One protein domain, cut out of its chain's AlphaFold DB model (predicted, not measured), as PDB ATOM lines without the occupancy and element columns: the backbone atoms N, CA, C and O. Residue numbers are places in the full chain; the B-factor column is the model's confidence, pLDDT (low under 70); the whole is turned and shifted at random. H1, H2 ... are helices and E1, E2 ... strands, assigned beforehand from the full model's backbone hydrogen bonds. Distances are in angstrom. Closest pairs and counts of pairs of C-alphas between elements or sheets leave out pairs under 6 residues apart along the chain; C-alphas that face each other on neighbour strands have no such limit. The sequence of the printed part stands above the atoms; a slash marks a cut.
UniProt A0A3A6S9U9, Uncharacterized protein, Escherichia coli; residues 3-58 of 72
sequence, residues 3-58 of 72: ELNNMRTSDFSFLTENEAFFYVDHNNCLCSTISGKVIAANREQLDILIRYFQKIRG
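What this domain is: This is residues 3 to 58 of the 72 residues of an uncharacterized protein of Escherichia coli (UniProt A0A3A6S9U9). A small sheet of three short strands, E1, E2 and E3, joins two helices that reach away from it in nearly the same direction, like two prongs with a gap between them, H1 from E1's side and H2 from E3's, without meeting. The 56 printed residues run H1, E1, E2, E3, H2, mixed in class; the antiparallel sheet, order E1, E2, E3, is a meander, each strand the antiparallel neighbour of the one before. It is only just loose, close to compact, with radius of gyration of the C-alphas 12.6 A and spans 33 by 27 by 16 A.

Where its parts are: E1 is residues 22 to 24, E2 30 to 32, E3 38 to 40. H2, residues 43 to 57, is 20.6 A long, ending at C-alpha 57 (196.955, 108.420, 183.745). H1, residues 9 to 17, is 12.3 A long, from C-alpha 9 (190.067, 121.330, 188.022).

How they stand to each other: Hairpin E1 and E2 has N 23 and O 31 at 3.0 A; hairpin E2 and E3 has N 30 and O 40 at 2.8 A, both within hydrogen-bond range. H2 is on the sheet but only grazes it with residues 43 to 49; the closest C-alphas of E3 and H2, Ala 40 and Leu 46, are 5.7 A apart. H1 is only just not on it, with 4 pairs of C-alphas within 10 A, and is apart from H2. In H1 and H2 every O i to N i+4 pair is within hydrogen-bond range.

The domain as a whole: The printed part has no cut, and its four links are tight. Residues 50 to 58 stand free. No printed residue is under pLDDT 70.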
ATOM      1  N   GLU A   3     178.391 116.197 184.050       74.81
ATOM      2  CA  GLU A   3     178.934 117.177 185.009       74.81
ATOM      3  C   GLU A   3     180.461 117.108 185.142       74.81
ATOM      4  O   GLU A   3     181.123 118.132 185.036       74.81
ATOM      5  N   LEU A   4     181.049 115.909 185.261       85.44
ATOM      6  CA  LEU A   4     182.507 115.763 185.412       85.44
ATOM      7  C   LEU A   4     183.293 116.233 184.177       85.44
ATOM      8  O   LEU A   4     184.371 116.800 184.314       85.44
ATOM      9  N   ASN A   5     182.743 116.046 182.974       85.44
ATOM     10  CA  ASN A   5     183.408 116.428 181.721       85.44
ATOM     11  C   ASN A   5     183.519 117.948 181.526       85.44
ATOM     12  O   ASN A   5     184.267 118.378 180.656       85.44
ATOM     13  N   ASN A   6     182.759 118.741 182.287       88.44
ATOM     14  CA  ASN A   6     182.748 120.204 182.217       88.44
ATOM     15  C   ASN A   6     183.207 120.854 183.532       88.44
ATOM     16  O   ASN A   6     183.085 122.065 183.694       88.44
ATOM     17  N   MET A   7     183.700 120.055 184.478       90.88
ATOM     18  CA  MET A   7     184.092 120.515 185.803       90.88
ATOM     19  C   MET A   7     185.471 121.173 185.753       90.88
ATOM     20  O   MET A   7     186.402 120.621 185.160       90.88
ATOM     21  N   ARG A   8     185.615 122.342 186.387       92.94
ATOM     22  CA  ARG A   8     186.929 122.971 186.569       92.94
ATOM     23  C   ARG A   8     187.810 122.075 187.436       92.94
ATOM     24  O   ARG A   8     187.322 121.402 188.344       92.94
ATOM     25  N   THR A   9     189.119 122.095 187.198       93.25
ATOM     26  CA  THR A   9     190.067 121.330 188.022       93.25
ATOM     27  C   THR A   9     189.988 121.734 189.499       93.25
ATOM     28  O   THR A   9     190.105 120.872 190.367       93.25
ATOM     29  N   SER A  10     189.739 123.014 189.797       92.94
ATOM     30  CA  SER A  10     189.527 123.510 191.165       92.94
ATOM     31  C   SER A  10     188.290 122.904 191.832       92.94
ATOM     32  O   SER A  10     188.387 122.423 192.960       92.94
ATOM     33  N   ASP A  11     187.159 122.845 191.127       93.69
ATOM     34  CA  ASP A  11     185.924 122.231 191.628       93.69
ATOM     35  C   ASP A  11     186.119 120.728 191.880       93.69
ATOM     36  O   ASP A  11     185.695 120.201 192.908       93.69
ATOM     37  N   PHE A  12     186.822 120.034 190.977       93.56
ATOM     38  CA  PHE A  12     187.139 118.616 191.160       93.56
ATOM     39  C   PHE A  12     188.061 118.383 192.369       93.56
ATOM     40  O   PHE A  12     187.867 117.416 193.113       93.56
ATOM     41  N   SER A  13     189.037 119.275 192.596       94.06
ATOM     42  CA  SER A  13     189.891 119.253 193.795       94.06
ATOM     43  C   SER A  13     189.055 119.441 195.056       94.06
ATOM     44  O   SER A  13     189.132 118.615 195.961       94.06
ATOM     45  N   PHE A  14     188.182 120.454 195.074       95.75
ATOM     46  CA  PHE A  14     187.286 120.727 196.195       95.75
ATOM     47  C   PHE A  14     186.407 119.515 196.528       95.75
ATOM     48  O   PHE A  14     186.329 119.110 197.686       95.75
ATOM     49  N   LEU A  15     185.791 118.877 195.528       95.69
ATOM     50  CA  LEU A  15     185.000 117.659 195.740       95.69
ATOM     51  C   LEU A  15     185.844 116.499 196.283       95.69
ATOM     52  O   LEU A  15     185.383 115.754 197.144       95.69
ATOM     53  N   THR A  16     187.079 116.347 195.802       94.94
ATOM     54  CA  THR A  16     187.995 115.297 196.270       94.94
ATOM     55  C   THR A  16     188.393 115.507 197.731       94.94
ATOM     56  O   THR A  16     188.370 114.554 198.505       94.94
ATOM     57  N   GLU A  17     188.715 116.742 198.119       96.25
ATOM     58  CA  GLU A  17     189.058 117.120 199.498       96.25
ATOM     59  C   GLU A  17     187.870 116.985 200.460       96.25
ATOM     60  O   GLU A  17     188.062 116.685 201.634       96.25
ATOM     61  N   ASN A  18     186.645 117.151 199.956       97.06
ATOM     62  CA  ASN A  18     185.404 116.980 200.714       97.06
ATOM     63  C   ASN A  18     184.815 115.566 200.575       97.06
ATOM     64  O   ASN A  18     183.601 115.384 200.664       97.06
ATOM     65  N   GLU A  19     185.664 114.565 200.331       96.81
ATOM     66  CA  GLU A  19     185.307 113.142 200.363       96.81
ATOM     67  C   GLU A  19     184.173 112.725 199.399       96.81
ATOM     68  O   GLU A  19     183.527 111.687 199.570       96.81
ATOM     69  N   ALA A  20     183.930 113.483 198.322       96.38
ATOM     70  CA  ALA A  20     182.836 113.203 197.386       96.38
ATOM     71  C   ALA A  20     183.029 111.891 196.599       96.38
ATOM     72  O   ALA A  20     182.063 111.297 196.119       96.38
ATOM     73  N   PHE A  21     184.276 111.427 196.463       95.50
ATOM     74  CA  PHE A  21     184.624 110.210 195.721       95.50
ATOM     75  C   PHE A  21     185.097 109.074 196.630       95.50
ATOM     76  O   PHE A  21     184.696 107.920 196.430       95.50
ATOM     77  N   PHE A  22     185.933 109.400 197.618       97.50
ATOM     78  CA  PHE A  22     186.513 108.453 198.563       97.50
ATOM     79  C   PHE A  22     186.606 109.061 199.962       97.50
ATOM     80  O   PHE A  22     186.829 110.260 200.087       97.50
ATOM     81  N   TYR A  23     186.511 108.217 200.987       97.94
ATOM     82  CA  TYR A  23     186.709 108.572 202.396       97.94
ATOM     83  C   TYR A  23     187.443 107.442 203.127       97.94
ATOM     84  O   TYR A  23     187.509 106.314 202.626       97.94
ATOM     85  N   VAL A  24     187.990 107.730 204.309       98.12
ATOM     86  CA  VAL A  24     188.544 106.705 205.207       98.12
ATOM     87  C   VAL A  24     187.532 106.420 206.309       98.12
ATOM     88  O   VAL A  24     187.097 107.333 207.006       98.12
ATOM     89  N   ASP A  25     187.122 105.161 206.454       97.50
ATOM     90  CA  ASP A  25     186.130 104.777 207.459       97.50
ATOM     91  C   ASP A  25     186.734 104.618 208.870       97.50
ATOM     92  O   ASP A  25     187.941 104.735 209.094       97.50
ATOM     93  N   HIS A  26     185.881 104.289 209.844       97.19
ATOM     94  CA  HIS A  26     186.291 104.050 211.232       97.19
ATOM     95  C   HIS A  26     187.247 102.852 211.410       97.19
ATOM     96  O   HIS A  26     187.885 102.738 212.455       97.19
ATOM     97  N   ASN A  27     187.367 101.974 210.409       97.31
ATOM     98  CA  ASN A  27     188.300 100.847 210.391       97.31
ATOM     99  C   ASN A  27     189.618 101.185 209.678       97.31
ATOM    100  O   ASN A  27     190.434 100.292 209.451       97.31
ATOM    101  N   ASN A  28     189.852 102.454 209.331       97.75
ATOM    102  CA  ASN A  28     190.993 102.915 208.539       97.75
ATOM    103  C   ASN A  28     191.071 102.288 207.134       97.75
ATOM    104  O   ASN A  28     192.157 102.162 206.561       97.75
ATOM    105  N   CYS A  29     189.927 101.900 206.573       98.38
ATOM    106  CA  CYS A  29     189.817 101.413 205.207       98.38
ATOM    107  C   CYS A  29     189.475 102.568 204.258       98.38
ATOM    108  O   CYS A  29     188.662 103.428 204.585       98.38
ATOM    109  N   LEU A  30     190.057 102.566 203.057       98.38
ATOM    110  CA  LEU A  30     189.645 103.464 201.983       98.38
ATOM    111  C   LEU A  30     188.349 102.937 201.363       98.38
ATOM    112  O   LEU A  30     188.309 101.822 200.828       98.38
ATOM    113  N   CYS A  31     187.317 103.767 201.381       98.50
ATOM    114  CA  CYS A  31     185.984 103.461 200.891       98.50
ATOM    115  C   CYS A  31     185.610 104.381 199.730       98.50
ATOM    116  O   CYS A  31     186.009 105.539 199.678       98.50
ATOM    117  N   SER A  32     184.822 103.868 198.790       98.00
ATOM    118  CA  SER A  32     184.205 104.670 197.735       98.00
ATOM    119  C   SER A  32     182.896 105.268 198.240       98.00
ATOM    120  O   SER A  32     181.988 104.526 198.612       98.00
ATOM    121  N   THR A  33     182.763 106.591 198.176       97.12
ATOM    122  CA  THR A  33     181.525 107.311 198.524       97.12
ATOM    123  C   THR A  33     180.384 106.925 197.583       97.12
ATOM    124  O   THR A  33     179.262 106.696 198.019       97.12
ATOM    125  N   ILE A  34     180.687 106.755 196.289       94.44
ATOM    126  CA  ILE A  34     179.699 106.419 195.250       94.44
ATOM    127  C   ILE A  34     179.087 105.026 195.463       94.44
ATOM    128  O   ILE A  34     177.888 104.841 195.276       94.44
ATOM    129  N   SER A  35     179.907 104.025 195.806       95.81
ATOM    130  CA  SER A  35     179.448 102.629 195.925       95.81
ATOM    131  C   SER A  35     179.218 102.158 197.361       95.81
ATOM    132  O   SER A  35     178.641 101.090 197.558       95.81
ATOM    133  N   GLY A  36     179.705 102.905 198.355       95.31
ATOM    134  CA  GLY A  36     179.700 102.525 199.769       95.31
ATOM    135  C   GLY A  36     180.634 101.360 200.124       95.31
ATOM    136  O   GLY A  36     180.563 100.850 201.237       95.31
ATOM    137  N   LYS A  37     181.481 100.896 199.195       97.81
ATOM    138  CA  LYS A  37     182.342  99.719 199.392       97.81
ATOM    139  C   LYS A  37     183.773 100.097 199.754       97.81
ATOM    140  O   LYS A  37     184.310 101.071 199.228       97.81
ATOM    141  N   VAL A  38     184.409  99.245 200.561       98.25
ATOM    142  CA  VAL A  38     185.864  99.247 200.765       98.25
ATOM    143  C   VAL A  38     186.554  98.926 199.440       98.25
ATOM    144  O   VAL A  38     186.226  97.934 198.786       98.25
ATOM    145  N   ILE A  39     187.516  99.760 199.058       98.19
ATOM    146  CA  ILE A  39     188.354  99.572 197.866       98.19
ATOM    147  C   ILE A  39     189.813  99.253 198.211       98.19
ATOM    148  O   ILE A  39     190.505  98.643 197.401       98.19
ATOM    149  N   ALA A  40     190.269  99.617 199.413       98.56
ATOM    150  CA  ALA A  40     191.538  99.175 199.984       98.56
ATOM    151  C   ALA A  40     191.428  99.120 201.514       98.56
ATOM    152  O   ALA A  40     191.022 100.085 202.151       98.56
ATOM    153  N   ALA A  41     191.806  97.990 202.102       98.44
ATOM    154  CA  ALA A  41     191.737  97.735 203.539       98.44
ATOM    155  C   ALA A  41     193.040  98.079 204.284       98.44
ATOM    156  O   ALA A  41     193.095  98.015 205.508       98.44
ATOM    157  N   ASN A  42     194.119  98.388 203.558       98.44
ATOM    158  CA  ASN A  42     195.410  98.754 204.135       98.44
ATOM    159  C   ASN A  42     196.250  99.597 203.158       98.44
ATOM    160  O   ASN A  42     195.893  99.779 201.990       98.44
ATOM    161  N   ARG A  43     197.395 100.093 203.646       98.31
ATOM    162  CA  ARG A  43     198.315 100.943 202.874       98.31
ATOM    163  C   ARG A  43     198.927 100.238 201.663       98.31
ATOM    164  O   ARG A  43     199.018 100.855 200.614       98.31
ATOM    165  N   GLU A  44     199.275  98.956 201.761       98.75
ATOM    166  CA  GLU A  44     199.869  98.220 200.633       98.75
ATOM    167  C   GLU A  44     198.892  98.095 199.457       98.75
ATOM    168  O   GLU A  44     199.271  98.259 198.296       98.75
ATOM    169  N   GLN A  45     197.611  97.859 199.752       98.69
ATOM    170  CA  GLN A  45     196.554  97.842 198.742       98.69
ATOM    171  C   GLN A  45     196.360  99.228 198.112       98.69
ATOM    172  O   GLN A  45     196.235  99.328 196.891       98.69
ATOM    173  N   LEU A  46     196.400 100.297 198.914       98.44
ATOM    174  CA  LEU A  46     196.357 101.670 198.405       98.44
ATOM    175  C   LEU A  46     197.563 101.985 197.507       98.44
ATOM    176  O   LEU A  46     197.388 102.542 196.424       98.44
ATOM    177  N   ASP A  47     198.768 101.564 197.881       98.69
ATOM    178  CA  ASP A  47     199.970 101.765 197.067       98.69
ATOM    179  C   ASP A  47     199.862 101.066 195.703       98.69
ATOM    180  O   ASP A  47     200.301 101.601 194.681       98.69
ATOM    181  N   ILE A  48     199.250  99.876 195.652       98.62
ATOM    182  CA  ILE A  48     198.958  99.178 194.390       98.62
ATOM    183  C   ILE A  48     197.989 100.001 193.529       98.62
ATOM    184  O   ILE A  48     198.244 100.174 192.331       98.62
ATOM    185  N   LEU A  49     196.920 100.548 194.121       98.12
ATOM    186  CA  LEU A  49     195.964 101.409 193.415       98.12
ATOM    187  C   LEU A  49     196.631 102.684 192.885       98.12
ATOM    188  O   LEU A  49     196.447 103.020 191.716       98.12
ATOM    189  N   ILE A  50     197.470 103.348 193.686       98.25
ATOM    190  CA  ILE A  50     198.215 104.546 193.271       98.25
ATOM    191  C   ILE A  50     199.114 104.231 192.070       98.25
ATOM    192  O   ILE A  50     199.077 104.948 191.068       98.25
ATOM    193  N   ARG A  51     199.888 103.136 192.116       98.44
ATOM    194  CA  ARG A  51     200.731 102.712 190.981       98.44
ATOM    195  C   ARG A  51     199.898 102.436 189.732       98.44
ATOM    196  O   ARG A  51     200.298 102.815 188.629       98.44
ATOM    197  N   TYR A  52     198.741 101.795 189.888       98.12
ATOM    198  CA  TYR A  52     197.827 101.554 188.778       98.12
ATOM    199  C   TYR A  52     197.289 102.863 188.186       98.12
ATOM    200  O   TYR A  52     197.363 103.040 186.970       98.12
ATOM    201  N   PHE A  53     196.833 103.806 189.015       97.50
ATOM    202  CA  PHE A  53     196.348 105.114 188.564       97.50
ATOM    203  C   PHE A  53     197.425 105.904 187.825       97.50
ATOM    204  O   PHE A  53     197.157 106.424 186.744       97.50
ATOM    205  N   GLN A  54     198.665 105.905 188.321       97.56
ATOM    206  CA  GLN A  54     199.787 106.518 187.605       97.56
ATOM    207  C   GLN A  54     200.033 105.855 186.241       97.56
ATOM    208  O   GLN A  54     200.219 106.548 185.242       97.56
ATOM    209  N   LYS A  55     199.953 104.519 186.160       97.00
ATOM    210  CA  LYS A  55     200.097 103.771 184.899       97.00
ATOM    211  C   LYS A  55     198.998 104.104 183.885       97.00
ATOM    212  O   LYS A  55     199.279 104.162 182.688       97.00
ATOM    213  N   ILE A  56     197.750 104.278 184.324       97.75
ATOM    214  CA  ILE A  56     196.631 104.568 183.414       97.75
ATOM    215  C   ILE A  56     196.418 106.060 183.154       97.75
ATOM    216  O   ILE A  56     195.704 106.385 182.211       97.75
ATOM    217  N   ARG A  57     197.064 106.960 183.911       95.75
ATOM    218  CA  ARG A  57     196.955 108.420 183.745       95.75
ATOM    219  C   ARG A  57     197.158 108.864 182.296       95.75
ATOM    220  O   ARG A  57     196.373 109.654 181.797       95.75
ATOM    221  N   GLY A  58     198.154 108.313 181.598       93.44
ATOM    222  CA  GLY A  58     198.428 108.642 180.190       93.44
ATOM    223  C   GLY A  58     197.374 108.152 179.187       93.44
ATOM    224  O   GLY A  58     197.423 108.535 178.024       93.44
TER     225      GLY A  58